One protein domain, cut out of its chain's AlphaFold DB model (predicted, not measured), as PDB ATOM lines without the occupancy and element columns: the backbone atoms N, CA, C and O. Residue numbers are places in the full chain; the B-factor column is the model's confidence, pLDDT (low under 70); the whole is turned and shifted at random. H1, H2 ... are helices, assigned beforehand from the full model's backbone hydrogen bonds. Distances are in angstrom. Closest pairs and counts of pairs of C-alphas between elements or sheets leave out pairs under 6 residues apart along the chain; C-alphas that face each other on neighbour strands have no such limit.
ATOM      1  N   LEU A 108     -23.562  49.539   1.375       94.38
ATOM      2  CA  LEU A 108     -22.417  48.906   2.033       94.38
ATOM      3  C   LEU A 108     -21.265  49.908   2.199       94.38
ATOM      4  O   LEU A 108     -20.763  50.090   3.306       94.38
ATOM      5  N   VAL A 109     -20.890  50.605   1.126       95.25
ATOM      6  CA  VAL A 109     -19.809  51.601   1.140       95.25
ATOM      7  C   VAL A 109     -20.132  52.759   2.087       95.25
ATOM      8  O   VAL A 109     -19.264  53.204   2.837       95.25
ATOM      9  N   GLU A 110     -21.378  53.233   2.114       95.62
ATOM     10  CA  GLU A 110     -21.810  54.303   3.018       95.62
ATOM     11  C   GLU A 110     -21.744  53.898   4.494       95.62
ATOM     12  O   GLU A 110     -21.341  54.701   5.341       95.62
ATOM     13  N   VAL A 111     -22.102  52.651   4.814       95.62
ATOM     14  CA  VAL A 111     -21.984  52.106   6.172       95.62
ATOM     15  C   VAL A 111     -20.520  51.987   6.582       95.62
ATOM     16  O   VAL A 111     -20.167  52.425   7.676       95.62
ATOM     17  N   LEU A 112     -19.653  51.485   5.700       95.44
ATOM     18  CA  LEU A 112     -18.210  51.402   5.956       95.44
ATOM     19  C   LEU A 112     -17.591  52.789   6.166       95.44
ATOM     20  O   LEU A 112     -16.844  52.977   7.118       95.44
ATOM     21  N   ASN A 113     -17.982  53.787   5.367       95.25
ATOM     22  CA  ASN A 113     -17.558  55.179   5.554       95.25
ATOM     23  C   ASN A 113     -17.964  55.740   6.920       95.25
ATOM     24  O   ASN A 113     -17.190  56.460   7.551       95.25
ATOM     25  N   LYS A 114     -19.171  55.421   7.402       95.19
ATOM     26  CA  LYS A 114     -19.613  55.834   8.742       95.19
ATOM     27  C   LYS A 114     -18.828  55.123   9.843       95.19
ATOM     28  O   LYS A 114     -18.484  55.766  10.829       95.19
ATOM     29  N   LEU A 115     -18.518  53.839   9.674       93.88
ATOM     30  CA  LEU A 115     -17.707  53.080  10.629       93.88
ATOM     31  C   LEU A 115     -16.257  53.576  10.677       93.88
ATOM     32  O   LEU A 115     -15.736  53.794  11.768       93.88
ATOM     33  N   GLU A 116     -15.635  53.848   9.528       91.56
ATOM     34  CA  GLU A 116     -14.295  54.451   9.460       91.56
ATOM     35  C   GLU A 116     -14.289  55.856  10.083       91.56
ATOM     36  O   GLU A 116     -13.339  56.238  10.768       91.56
ATOM     37  N   LYS A 117     -15.378  56.622   9.937       91.19
ATOM     38  CA  LYS A 117     -15.536  57.905  10.632       91.19
ATOM     39  C   LYS A 117     -15.586  57.731  12.154       91.19
ATOM     40  O   LYS A 117     -14.906  58.459  12.864       91.19
ATOM     41  N   VAL A 118     -16.333  56.750  12.666       90.62
ATOM     42  CA  VAL A 118     -16.340  56.441  14.109       90.62
ATOM     43  C   VAL A 118     -14.945  56.032  14.583       90.62
ATOM     44  O   VAL A 118     -14.465  56.542  15.592       90.62
ATOM     45  N   LYS A 119     -14.258  55.173  13.827       87.88
ATOM     46  CA  LYS A 119     -12.887  54.748  14.126       87.88
ATOM     47  C   LYS A 119     -11.928  55.941  14.199       87.88
ATOM     48  O   LYS A 119     -11.184  56.074  15.159       87.88
ATOM     49  N   THR A 120     -11.956  56.840  13.224       86.69
ATOM     50  CA  THR A 120     -11.046  58.000  13.188       86.69
ATOM     51  C   THR A 120     -11.389  59.068  14.233       86.69
ATOM     52  O   THR A 120     -10.490  59.700  14.792       86.69
ATOM     53  N   GLU A 121     -12.673  59.269  14.538       87.06
ATOM     54  CA  GLU A 121     -13.116  60.309  15.470       87.06
ATOM     55  C   GLU A 121     -13.094  59.888  16.944       87.06
ATOM     56  O   GLU A 121     -13.044  60.775  17.785       87.06
ATOM     57  N   TYR A 122     -13.137  58.595  17.284       85.69
ATOM     58  CA  TYR A 122     -13.283  58.129  18.677       85.69
ATOM     59  C   TYR A 122     -12.165  57.189  19.151       85.69
ATOM     60  O   TYR A 122     -12.095  56.859  20.338       85.69
ATOM     61  N   PHE A 123     -11.283  56.740  18.257       71.50
ATOM     62  CA  PHE A 123     -10.201  55.829  18.622       71.50
ATOM     63  C   PHE A 123      -8.906  56.587  18.933       71.50
ATOM     64  O   PHE A 123      -8.581  57.578  18.275       71.50
ATOM     65  N   TYR A 124      -8.163  56.114  19.939       56.91
ATOM     66  CA  TYR A 124      -6.832  56.613  20.285       56.91
ATOM     67  C   TYR A 124      -5.839  55.466  20.346       56.91
ATOM     68  O   TYR A 124      -6.093  54.437  20.970       56.91
ATOM     69  N   PHE A 125      -4.706  55.672  19.684       51.22
ATOM     70  CA  PHE A 125      -3.582  54.751  19.630       51.22
ATOM     71  C   PHE A 125      -2.868  54.688  20.987       51.22
ATOM     72  O   PHE A 125      -1.954  55.452  21.268       51.22
ATOM     73  N   ASP A 126      -3.363  53.802  21.842       44.50
ATOM     74  CA  ASP A 126      -2.639  52.993  22.826       44.50
ATOM     75  C   ASP A 126      -3.717  52.119  23.474       44.50
ATOM     76  O   ASP A 126      -4.689  52.656  24.007       44.50
ATOM     77  N   ASN A 127      -3.568  50.795  23.359       48.66
ATOM     78  CA  ASN A 127      -4.574  49.716  23.454       48.66
ATOM     79  C   ASN A 127      -5.575  49.695  24.641       48.66
ATOM     80  O   ASN A 127      -6.356  48.755  24.736       48.66
ATOM     81  N   ASP A 128      -5.626  50.710  25.504       54.72
ATOM     82  CA  ASP A 128      -6.412  50.723  26.742       54.72
ATOM     83  C   ASP A 128      -7.376  51.919  26.900       54.72
ATOM     84  O   ASP A 128      -8.088  52.001  27.907       54.72
ATOM     85  N   LYS A 129      -7.438  52.876  25.957       58.53
ATOM     86  CA  LYS A 129      -8.304  54.068  26.105       58.53
ATOM     87  C   LYS A 129      -9.188  54.329  24.894       58.53
ATOM     88  O   LYS A 129      -8.922  55.195  24.071       58.53
ATOM     89  N   LEU A 130     -10.313  53.626  24.860       66.94
ATOM     90  CA  LEU A 130     -11.423  53.979  23.987       66.94
ATOM     91  C   LEU A 130     -12.079  55.286  24.474       66.94
ATOM     92  O   LEU A 130     -12.442  55.395  25.657       66.94
ATOM     93  N   PHE A 131     -12.220  56.277  23.587       73.06
ATOM     94  CA  PHE A 131     -12.922  57.509  23.924       73.06
ATOM     95  C   PHE A 131     -14.428  57.348  23.728       73.06
ATOM     96  O   PHE A 131     -14.916  56.944  22.678       73.06
ATOM     97  N   GLU A 132     -15.189  57.730  24.749       80.44
ATOM     98  CA  GLU A 132     -16.648  57.824  24.644       80.44
ATOM     99  C   GLU A 132     -17.082  59.095  23.898       80.44
ATOM    100  O   GLU A 132     -18.181  59.152  23.351       80.44
ATOM    101  N   LYS A 133     -16.212  60.111  23.869       87.19
ATOM    102  CA  LYS A 133     -16.423  61.420  23.245       87.19
ATOM    103  C   LYS A 133     -15.482  61.608  22.053       87.19
ATOM    104  O   LYS A 133     -14.376  61.081  22.091       87.19
ATOM    105  N   PRO A 134     -15.886  62.358  21.016       87.88
ATOM    106  CA  PRO A 134     -15.060  62.507  19.826       87.88
ATOM    107  C   PRO A 134     -13.775  63.301  20.112       87.88
ATOM    108  O   PRO A 134     -13.783  64.292  20.846       87.88
ATOM    109  N   ASN A 135     -12.690  62.906  19.446       86.38
ATOM    110  CA  ASN A 135     -11.351  63.497  19.482       86.38
ATOM    111  C   ASN A 135     -11.366  65.010  19.212       86.38
ATOM    112  O   ASN A 135     -10.551  65.749  19.768       86.38
ATOM    113  N   ASP A 193     -21.620  61.130  21.327       90.44
ATOM    114  CA  ASP A 193     -20.904  60.055  21.995       90.44
ATOM    115  C   ASP A 193     -20.961  58.806  21.120       90.44
ATOM    116  O   ASP A 193     -21.810  58.686  20.232       90.44
ATOM    117  N   ILE A 194     -20.048  57.876  21.375       89.88
ATOM    118  CA  ILE A 194     -19.909  56.674  20.558       89.88
ATOM    119  C   ILE A 194     -21.176  55.801  20.531       89.88
ATOM    120  O   ILE A 194     -21.489  55.185  19.511       89.88
ATOM    121  N   TYR A 195     -21.947  55.774  21.619       91.06
ATOM    122  CA  TYR A 195     -23.174  54.986  21.713       91.06
ATOM    123  C   TYR A 195     -24.258  55.544  20.787       91.06
ATOM    124  O   TYR A 195     -24.905  54.792  20.053       91.06
ATOM    125  N   LYS A 196     -24.416  56.871  20.763       92.12
ATOM    126  CA  LYS A 196     -25.313  57.568  19.838       92.12
ATOM    127  C   LYS A 196     -24.886  57.388  18.385       92.12
ATOM    128  O   LYS A 196     -25.757  57.220  17.535       92.12
ATOM    129  N   GLU A 197     -23.586  57.367  18.087       93.31
ATOM    130  CA  GLU A 197     -23.114  57.110  16.718       93.31
ATOM    131  C   GLU A 197     -23.541  55.721  16.220       93.31
ATOM    132  O   GLU A 197     -24.050  55.595  15.105       93.31
ATOM    133  N   PHE A 198     -23.439  54.681  17.054       93.94
ATOM    134  CA  PHE A 198     -23.914  53.346  16.677       93.94
ATOM    135  C   PHE A 198     -25.434  53.269  16.505       93.94
ATOM    136  O   PHE A 198     -25.913  52.574  15.604       93.94
ATOM    137  N   ILE A 199     -26.209  54.018  17.295       94.19
ATOM    138  CA  ILE A 199     -27.659  54.163  17.082       94.19
ATOM    139  C   ILE A 199     -27.939  54.842  15.736       94.19
ATOM    140  O   ILE A 199     -28.791  54.381  14.972       94.19
ATOM    141  N   HIS A 200     -27.203  55.907  15.405       94.62
ATOM    142  CA  HIS A 200     -27.341  56.597  14.124       94.62
ATOM    143  C   HIS A 200     -26.991  55.697  12.937       94.62
ATOM    144  O   HIS A 200     -27.684  55.756  11.921       94.62
ATOM    145  N   ILE A 201     -25.961  54.852  13.051       95.44
ATOM    146  CA  ILE A 201     -25.602  53.887  12.003       95.44
ATOM    147  C   ILE A 201     -26.709  52.843  11.831       95.44
ATOM    148  O   ILE A 201     -27.118  52.592  10.700       95.44
ATOM    149  N   GLN A 202     -27.254  52.289  12.921       94.50
ATOM    150  CA  GLN A 202     -28.388  51.362  12.835       94.50
ATOM    151  C   GLN A 202     -29.592  52.019  12.145       94.50
ATOM    152  O   GLN A 202     -30.104  51.490  11.161       94.50
ATOM    153  N   SER A 203     -29.995  53.207  12.607       93.44
ATOM    154  CA  SER A 203     -31.105  53.965  12.015       93.44
ATOM    155  C   SER A 203     -30.856  54.305  10.544       93.44
ATOM    156  O   SER A 203     -31.788  54.341   9.744       93.44
ATOM    157  N   PHE A 204     -29.607  54.577  10.167       94.06
ATOM    158  CA  PHE A 204     -29.232  54.817   8.780       94.06
ATOM    159  C   PHE A 204     -29.435  53.568   7.919       94.06
ATOM    160  O   PHE A 204     -30.030  53.673   6.848       94.06
ATOM    161  N   ILE A 205     -28.990  52.401   8.392       92.62
ATOM    162  CA  ILE A 205     -29.188  51.130   7.690       92.62
ATOM    163  C   ILE A 205     -30.686  50.850   7.527       92.62
ATOM    164  O   ILE A 205     -31.135  50.574   6.418       92.62
ATOM    165  N   GLU A 206     -31.474  50.982   8.595       90.31
ATOM    166  CA  GLU A 206     -32.922  50.729   8.584       90.31
ATOM    167  C   GLU A 206     -33.690  51.673   7.647       90.31
ATOM    168  O   GLU A 206     -34.631  51.246   6.987       90.31
ATOM    169  N   ARG A 207     -33.285  52.947   7.541       89.31
ATOM    170  CA  ARG A 207     -33.928  53.927   6.642       89.31
ATOM    171  C   ARG A 207     -33.589  53.717   5.170       89.31
ATOM    172  O   ARG A 207     -34.403  54.049   4.315       89.31
ATOM    173  N   ASN A 208     -32.385  53.227   4.883       86.94
ATOM    174  CA  ASN A 208     -31.888  53.027   3.518       86.94
ATOM    175  C   ASN A 208     -32.020  51.571   3.041       86.94
ATOM    176  O   ASN A 208     -31.586  51.229   1.940       86.94
ATOM    177  N   SER A 209     -32.641  50.712   3.849       82.25
ATOM    178  CA  SER A 209     -33.057  49.361   3.475       82.25
ATOM    179  C   SER A 209     -34.581  49.238   3.530       82.25
ATOM    180  O   SER A 209     -35.270  50.057   4.134       82.25
ATOM    181  N   PHE A 210     -35.139  48.231   2.854       75.69
ATOM    182  CA  PHE A 210     -36.562  47.932   2.995       75.69
ATOM    183  C   PHE A 210     -36.853  47.296   4.354       75.69
ATOM    184  O   PHE A 210     -36.027  46.574   4.915       75.69
ATOM    185  N   GLU A 211     -38.063  47.520   4.855       69.88
ATOM    186  CA  GLU A 211     -38.502  46.979   6.134       69.88
ATOM    187  C   GLU A 211     -38.343  45.448   6.170       69.88
ATOM    188  O   GLU A 211     -38.867  44.727   5.317       69.88
ATOM    189  N   ASN A 212     -37.640  44.941   7.187       69.00
ATOM    190  CA  ASN A 212     -37.316  43.522   7.372       69.00
ATOM    191  C   ASN A 212     -36.414  42.902   6.291       69.00
ATOM    192  O   ASN A 212     -36.408  41.676   6.160       69.00
ATOM    193  N   LEU A 213     -35.640  43.699   5.540       78.88
ATOM    194  CA  LEU A 213     -34.729  43.185   4.512       78.88
ATOM    195  C   LEU A 213     -33.866  42.035   5.053       78.88
ATOM    196  O   LEU A 213     -33.889  40.939   4.511       78.88
ATOM    197  N   PHE A 214     -33.192  42.252   6.181       79.44
ATOM    198  CA  PHE A 214     -32.285  41.269   6.777       79.44
ATOM    199  C   PHE A 214     -32.975  40.068   7.442       79.44
ATOM    200  O   PHE A 214     -32.318  39.060   7.702       79.44
ATOM    201  N   GLU A 215     -34.279  40.165   7.715       73.62
ATOM    202  CA  GLU A 215     -35.059  39.125   8.399       73.62
ATOM    203  C   GLU A 215     -35.831  38.227   7.419       73.62
ATOM    204  O   GLU A 215     -36.140  37.088   7.760       73.62
ATOM    205  N   LYS A 216     -36.147  38.718   6.210       71.56
ATOM    206  CA  LYS A 216     -37.030  38.031   5.245       71.56
ATOM    207  C   LYS A 216     -36.394  37.704   3.894       71.56
ATOM    208  O   LYS A 216     -37.051  37.066   3.076       71.56
ATOM    209  N   SER A 217     -35.177  38.164   3.612       75.19
ATOM    210  CA  SER A 217     -34.524  37.880   2.331       75.19
ATOM    211  C   SER A 217     -33.731  36.571   2.360       75.19
ATOM    212  O   SER A 217     -32.903  36.379   3.251       75.19
ATOM    213  N   ASP A 218     -33.869  35.769   1.305       77.06
ATOM    214  CA  ASP A 218     -33.043  34.578   1.035       77.06
ATOM    215  C   ASP A 218     -31.769  34.910   0.223       77.06
ATOM    216  O   ASP A 218     -31.226  34.061  -0.485       77.06
ATOM    217  N   MET A 219     -31.318  36.168   0.265       82.12
ATOM    218  CA  MET A 219     -30.102  36.611  -0.425       82.12
ATOM    219  C   MET A 219     -28.871  35.954   0.192       82.12
ATOM    220  O   MET A 219     -28.789  35.792   1.405       82.12
ATOM    221  N   THR A 220     -27.924  35.563  -0.658       83.44
ATOM    222  CA  THR A 220     -26.695  34.845  -0.259       83.44
ATOM    223  C   THR A 220     -25.437  35.486  -0.837       83.44
ATOM    224  O   THR A 220     -24.328  34.980  -0.663       83.44
ATOM    225  N   GLU A 221     -25.599  36.608  -1.536       89.25
ATOM    226  CA  GLU A 221     -24.514  37.408  -2.067       89.25
ATOM    227  C   GLU A 221     -23.613  37.914  -0.932       89.25
ATOM    228  O   GLU A 221     -24.082  38.396   0.097       89.25
ATOM    229  N   GLU A 222     -22.299  37.849  -1.145       88.75
ATOM    230  CA  GLU A 222     -21.286  38.153  -0.126       88.75
ATOM    231  C   GLU A 222     -21.485  39.536   0.515       88.75
ATOM    232  O   GLU A 222     -21.558  39.651   1.736       88.75
ATOM    233  N   ASN A 223     -21.674  40.581  -0.297       91.38
ATOM    234  CA  ASN A 223     -21.886  41.949   0.187       91.38
ATOM    235  C   ASN A 223     -23.174  42.101   1.019       91.38
ATOM    236  O   ASN A 223     -23.228  42.941   1.921       91.38
ATOM    237  N   PHE A 224     -24.204  41.296   0.732       91.19
ATOM    238  CA  PHE A 224     -25.434  41.274   1.519       91.19
ATOM    239  C   PHE A 224     -25.193  40.668   2.899       91.19
ATOM    240  O   PHE A 224     -25.526  41.288   3.911       91.19
ATOM    241  N   GLU A 225     -24.570  39.493   2.937       90.88
ATOM    242  CA  GLU A 225     -24.271  38.787   4.181       90.88
ATOM    243  C   GLU A 225     -23.315  39.596   5.069       90.88
ATOM    244  O   GLU A 225     -23.558  39.733   6.269       90.88
ATOM    245  N   ILE A 226     -22.304  40.243   4.475       91.38
ATOM    246  CA  ILE A 226     -21.408  41.192   5.152       91.38
ATOM    247  C   ILE A 226     -22.190  42.323   5.817       91.38
ATOM    248  O   ILE A 226     -22.045  42.547   7.021       91.38
ATOM    249  N   LEU A 227     -23.045  43.024   5.066       92.31
ATOM    250  CA  LEU A 227     -23.815  44.125   5.637       92.31
ATOM    251  C   LEU A 227     -24.770  43.640   6.733       92.31
ATOM    252  O   LEU A 227     -24.901  44.296   7.768       92.31
ATOM    253  N   LYS A 228     -25.406  42.481   6.537       91.62
ATOM    254  CA  LYS A 228     -26.290  41.847   7.520       91.62
ATOM    255  C   LYS A 228     -25.562  41.552   8.827       91.62
ATOM    256  O   LYS A 228     -26.097  41.816   9.902       91.62
ATOM    257  N   TYR A 229     -24.335  41.045   8.755       91.38
ATOM    258  CA  TYR A 229     -23.514  40.796   9.935       91.38
ATOM    259  C   TYR A 229     -23.131  42.081  10.666       91.38
ATOM    260  O   TYR A 229     -23.256  42.139  11.891       91.38
ATOM    261  N   ILE A 230     -22.716  43.117   9.927       93.19
ATOM    262  CA  ILE A 230     -22.417  44.440  10.493       93.19
ATOM    263  C   ILE A 230     -23.655  44.984  11.213       93.19
ATOM    264  O   ILE A 230     -23.581  45.360  12.383       93.19
ATOM    265  N   TYR A 231     -24.804  44.968  10.536       93.50
ATOM    266  CA  TYR A 231     -26.078  45.424  11.081       93.50
ATOM    267  C   TYR A 231     -26.463  44.668  12.355       93.50
ATOM    268  O   TYR A 231     -26.754  45.303  13.365       93.50
ATOM    269  N   ASN A 232     -26.412  43.333  12.345       92.31
ATOM    270  CA  ASN A 232     -26.736  42.525  13.519       92.31
ATOM    271  C   ASN A 232     -25.768  42.799  14.675       92.31
ATOM    272  O   ASN A 232     -26.209  42.956  15.805       92.31
ATOM    273  N   GLY A 233     -24.465  42.945  14.405       92.44
ATOM    274  CA  GLY A 233     -23.487  43.330  15.427       92.44
ATOM    275  C   GLY A 233     -23.830  44.654  16.111       92.44
ATOM    276  O   GLY A 233     -23.804  44.734  17.338       92.44
ATOM    277  N   ILE A 234     -24.213  45.663  15.328       94.00
ATOM    278  CA  ILE A 234     -24.612  46.976  15.845       94.00
ATOM    279  C   ILE A 234     -25.969  46.906  16.560       94.00
ATOM    280  O   ILE A 234     -26.122  47.494  17.628       94.00
ATOM    281  N   LYS A 235     -26.950  46.172  16.019       93.12
ATOM    282  CA  LYS A 235     -28.283  45.991  16.617       93.12
ATOM    283  C   LYS A 235     -28.190  45.283  17.969       93.12
ATOM    284  O   LYS A 235     -28.757  45.764  18.949       93.12
ATOM    285  N   ASP A 236     -27.429  44.193  18.049       92.94
ATOM    286  CA  ASP A 236     -27.184  43.451  19.291       92.94
ATOM    287  C   ASP A 236     -26.543  44.365  20.345       92.94
ATOM    288  O   ASP A 236     -27.026  44.455  21.474       92.94
ATOM    289  N   PHE A 237     -25.521  45.134  19.957       93.00
ATOM    290  CA  PHE A 237     -24.915  46.145  20.826       93.00
ATOM    291  C   PHE A 237     -25.946  47.193  21.285       93.00
ATOM    292  O   PHE A 237     -26.057  47.500  22.476       93.00
ATOM    293  N   ASN A 238     -26.766  47.713  20.370       93.25
ATOM    294  CA  ASN A 238     -27.755  48.751  20.654       93.25
ATOM    295  C   ASN A 238     -28.914  48.281  21.551       93.25
ATOM    296  O   ASN A 238     -29.421  49.085  22.333       93.25
ATOM    297  N   THR A 239     -29.279  46.999  21.523       92.44
ATOM    298  CA  THR A 239     -30.327  46.438  22.402       92.44
ATOM    299  C   THR A 239     -29.889  46.235  23.854       92.44
ATOM    300  O   THR A 239     -30.739  46.153  24.739       92.44
ATOM    301  N   LYS A 240     -28.581  46.203  24.137       91.38
ATOM    302  CA  LYS A 240     -28.070  46.091  25.510       91.38
ATOM    303  C   LYS A 240     -28.369  47.369  26.313       91.38
ATOM    304  O   LYS A 240     -27.970  48.454  25.898       91.38
ATOM    305  N   GLU A 241     -29.050  47.257  27.457       82.06
ATOM    306  CA  GLU A 241     -29.454  48.423  28.271       82.06
ATOM    307  C   GLU A 241     -28.272  49.092  28.994       82.06
ATOM    308  O   GLU A 241     -28.111  50.306  28.926       82.06
ATOM    309  N   ASN A 242     -27.412  48.301  29.642       83.25
ATOM    310  CA  ASN A 242     -26.267  48.792  30.416       83.25
ATOM    311  C   ASN A 242     -24.965  48.521  29.655       83.25
ATOM    312  O   ASN A 242     -24.306  47.507  29.895       83.25
ATOM    313  N   LYS A 243     -24.653  49.394  28.693       86.94
ATOM    314  CA  LYS A 243     -23.415  49.342  27.907       86.94
ATOM    315  C   LYS A 243     -22.274  50.051  28.622       86.94
ATOM    316  O   LYS A 243     -22.477  51.124  29.186       86.94
ATOM    317  N   ASP A 244     -21.077  49.494  28.520       84.31
ATOM    318  CA  ASP A 244     -19.846  50.134  28.982       84.31
ATOM    319  C   ASP A 244     -18.763  50.138  27.887       84.31
ATOM    320  O   ASP A 244     -19.036  49.874  26.713       84.31
ATOM    321  N   LYS A 245     -17.526  50.503  28.240       84.12
ATOM    322  CA  LYS A 245     -16.394  50.521  27.300       84.12
ATOM    323  C   LYS A 245     -15.992  49.127  26.819       84.12
ATOM    324  O   LYS A 245     -15.517  48.998  25.694       84.12
ATOM    325  N   SER A 246     -16.176  48.100  27.650       85.06
ATOM    326  CA  SER A 246     -15.851  46.720  27.283       85.06
ATOM    327  C   SER A 246     -16.780  46.216  26.182       85.06
ATOM    328  O   SER A 246     -16.327  45.564  25.247       85.06
ATOM    329  N   ASP A 247     -18.051  46.624  26.209       87.38
ATOM    330  CA  ASP A 247     -19.001  46.317  25.139       87.38
ATOM    331  C   ASP A 247     -18.613  46.945  23.804       87.38
ATOM    332  O   ASP A 247     -18.791  46.337  22.747       87.38
ATOM    333  N   VAL A 248     -18.071  48.164  23.846       87.56
ATOM    334  CA  VAL A 248     -17.565  48.823  22.642       87.56
ATOM    335  C   VAL A 248     -16.344  48.076  22.109       87.56
ATOM    336  O   VAL A 248     -16.285  47.795  20.915       87.56
ATOM    337  N   ALA A 249     -15.403  47.704  22.980       84.75
ATOM    338  CA  ALA A 249     -14.223  46.936  22.588       84.75
ATOM    339  C   ALA A 249     -14.604  45.595  21.935       84.75
ATOM    340  O   ALA A 249     -14.083  45.262  20.873       84.75
ATOM    341  N   LEU A 250     -15.591  44.880  22.486       87.19
ATOM    342  CA  LEU A 250     -16.111  43.642  21.893       87.19
ATOM    343  C   LEU A 250     -16.738  43.869  20.510       87.19
ATOM    344  O   LEU A 250     -16.552  43.059  19.600       87.19
ATOM    345  N   LEU A 251     -17.470  44.973  20.321       89.44
ATOM    346  CA  LEU A 251     -18.003  45.329  19.004       89.44
ATOM    347  C   LEU A 251     -16.874  45.628  18.006       89.44
ATOM    348  O   LEU A 251     -16.965  45.220  16.849       89.44
ATOM    349  N   TYR A 252     -15.807  46.292  18.447       87.50
ATOM    350  CA  TYR A 252     -14.636  46.603  17.622       87.50
ATOM    351  C   TYR A 252     -13.866  45.336  17.239       87.50
ATOM    352  O   TYR A 252     -13.445  45.187  16.097       87.50
ATOM    353  N   GLU A 253     -13.734  44.382  18.161       83.75
ATOM    354  CA  GLU A 253     -13.139  43.077  17.867       83.75
ATOM    355  C   GLU A 253     -13.965  42.279  16.853       83.75
ATOM    356  O   GLU A 253     -13.397  41.621  15.977       83.75
ATOM    357  N   LYS A 254     -15.300  42.351  16.955       86.69
ATOM    358  CA  LYS A 254     -16.238  41.698  16.030       86.69
ATOM    359  C   LYS A 254     -16.203  42.334  14.637       86.69
ATOM    360  O   LYS A 254     -16.293  41.639  13.626       86.69
ATOM    361  N   LEU A 255     -16.094  43.657  14.572       88.62
ATOM    362  CA  LEU A 255     -16.053  44.429  13.336       88.62
ATOM    363  C   LEU A 255     -14.600  44.689  12.931       88.62
ATOM    364  O   LEU A 255     -14.031  45.732  13.233       88.62
ATOM    365  N   VAL A 256     -14.029  43.746  12.182       85.31
ATOM    366  CA  VAL A 256     -12.624  43.720  11.729       85.31
ATOM    367  C   VAL A 256     -12.076  45.063  11.209       85.31
ATOM    368  O   VAL A 256     -10.897  45.346  11.397       85.31
ATOM    369  N   LEU A 257     -12.917  45.917  10.616       88.62
ATOM    370  CA  LEU A 257     -12.555  47.275  10.187       88.62
ATOM    371  C   LEU A 257     -11.833  48.083  11.285       88.62
ATOM    372  O   LEU A 257     -10.889  48.810  10.987       88.62
ATOM    373  N   PHE A 258     -12.218  47.925  12.556       86.75
ATOM    374  CA  PHE A 258     -11.589  48.633  13.676       86.75
ATOM    375  C   PHE A 258     -10.205  48.090  14.063       86.75
ATOM    376  O   PHE A 258      -9.453  48.796  14.728       86.75
ATOM    377  N   LYS A 259      -9.843  46.873  13.631       84.00
ATOM    378  CA  LYS A 259      -8.506  46.289  13.850       84.00
ATOM    379  C   LYS A 259      -7.474  46.787  12.838       84.00
ATOM    380  O   LYS A 259      -6.279  46.755  13.117       84.00
ATOM    381  N   ILE A 260      -7.918  47.210  11.657       85.62
ATOM    382  CA  ILE A 260      -7.035  47.626  10.566       85.62
ATOM    383  C   ILE A 260      -6.596  49.067  10.822       85.62
ATOM    384  O   ILE A 260      -7.452  49.940  10.905       85.62
ATOM    385  N   SER A 261      -5.296  49.354  10.931       83.12
ATOM    386  CA  SER A 261      -4.820  50.743  11.042       83.12
ATOM    387  C   SER A 261      -5.161  51.537   9.782       83.12
ATOM    388  O   SER A 261      -5.056  51.022   8.672       83.12
ATOM    389  N   GLY A 287     -14.072  31.169   7.132       77.50
ATOM    390  CA  GLY A 287     -15.461  31.612   7.085       77.50
ATOM    391  C   GLY A 287     -15.603  33.132   6.959       77.50
ATOM    392  O   GLY A 287     -15.002  33.758   6.086       77.50
ATOM    393  N   PHE A 288     -16.440  33.710   7.815       79.94
ATOM    394  CA  PHE A 288     -16.934  35.078   7.684       79.94
ATOM    395  C   PHE A 288     -15.894  36.158   8.006       79.94
ATOM    396  O   PHE A 288     -15.892  37.231   7.411       79.94
ATOM    397  N   GLU A 289     -14.974  35.870   8.926       79.62
ATOM    398  CA  GLU A 289     -13.914  36.814   9.292       79.62
ATOM    399  C   GLU A 289     -12.997  37.100   8.097       79.62
ATOM    400  O   GLU A 289     -12.664  38.252   7.823       79.62
ATOM    401  N   LYS A 290     -12.689  36.071   7.299       84.12
ATOM    402  CA  LYS A 290     -11.946  36.232   6.047       84.12
ATOM    403  C   LYS A 290     -12.686  37.127   5.050       84.12
ATOM    404  O   LYS A 290     -12.069  38.008   4.463       84.12
ATOM    405  N   GLN A 291     -13.996  36.925   4.887       87.31
ATOM    406  CA  GLN A 291     -14.829  37.746   3.997       87.31
ATOM    407  C   GLN A 291     -14.826  39.217   4.428       87.31
ATOM    408  O   GLN A 291     -14.731  40.111   3.588       87.31
ATOM    409  N   LEU A 292     -14.849  39.486   5.739       87.62
ATOM    410  CA  LEU A 292     -14.723  40.843   6.270       87.62
ATOM    411  C   LEU A 292     -13.359  41.467   5.955       87.62
ATOM    412  O   LEU A 292     -13.331  42.616   5.521       87.62
ATOM    413  N   TYR A 293     -12.250  40.738   6.122       89.19
ATOM    414  CA  TYR A 293     -10.918  41.235   5.745       89.19
ATOM    415  C   TYR A 293     -10.793  41.488   4.237       89.19
ATOM    416  O   TYR A 293     -10.280  42.533   3.840       89.19
ATOM    417  N   ASP A 294     -11.279  40.568   3.400       90.12
ATOM    418  CA  ASP A 294     -11.257  40.699   1.936       90.12
ATOM    419  C   ASP A 294     -12.097  41.904   1.469       90.12
ATOM    420  O   ASP A 294     -11.691  42.652   0.577       90.12
ATOM    421  N   MET A 295     -13.244  42.147   2.109       92.62
ATOM    422  CA  MET A 295     -14.067  43.333   1.862       92.62
ATOM    423  C   MET A 295     -13.390  44.616   2.356       92.62
ATOM    424  O   MET A 295     -13.358  45.602   1.618       92.62
TER     425      MET A 295
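AT A GLANCE: This is residues 108 to 135, 193 to 261 and 287 to 295 of the 395 residues of an uncharacterized protein of Anaerotignum neopropionicum (UniProt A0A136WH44). Two long helices, H1 and H2, lie side by side running opposite ways, and the longest helix, H4, crosses over this pair, with H5 folding back beside it as a helical hairpin. The short H6 packs on H1 on the same side as H5, H7 packs on the first part of H4 and on H6, and at one end of the longest axis residues 207 to 212 and 216 to 221, on either side of H3, stick out. The printed part has 106 residues with seven named helices, H1 to H7 in order along the chain, and no named strand; the class is all helix. It is compact, with a radius of gyration of the C-alphas of 13.8 A, and spans 41 by 29 by 21 A.

HOW THE PARTS SIT: H1, residues 108 to 122, touches H2, residues 194 to 208, at a shallow tilt of 11 degrees, opposite ways; the closest C-alphas, of Tyr 122 and Ile 194, are 7.0 A apart. H2 touches residues 231 to 238 of H4, residues 222 to 239, at a steep tilt of 48 degrees, opposite ways, closest at C-alphas 198 and 234, 6.5 A. H1 and H4 are close but not clearly touching, with C-alphas 108 and 227 closest at 6.1 A. H3, residues 213 to 216, touches no helix. H5, residues 245 to 254, makes a hairpin with H4, touching its residues 233 to 237 at a shallow tilt of 12 degrees, closest at C-alphas 233 and 251, 6.8 A. H6, residues 256 to 259, touches residues 115 to 119 of H1, closest at C-alphas 119 and 258, 6.3 A. H7, residues 288 to 295, touches H6, closest at C-alphas 256 and 292, 6.5 A, and residues 222 to 226 of H4 at a steep tilt of 65 degrees, closest at C-alphas 226 and 292, 6.8 A. In H1, H2, H4, H5 and H7 every O i to N i+4 pair is within hydrogen-bond range; H3 and H6 are too short for such a pair.

IN THESE COORDINATES: H1 begins at C-alpha 108, (-22.417, 48.906, 2.033), and is 21.1 A long, as is H2. H3 is 5.7 A, H4 25.6 A, H5 14.3 A and H6 5.3 A long. H7, 10.5 A long, ends at C-alpha 295, (-14.067, 43.333, 1.862).

THE WHOLE: The two C-alphas farthest apart, of Asp 126 and Asp 218, are 41.7 A apart. Residues 136 to 192 and 262 to 286 are not printed; the C-alpha gaps are 10.5 A and 22.2 A. Of the links printed whole, none is long. Mean pLDDT of the printed part is 85.4; residues 124 to 130 and 211 to 212 are under 70.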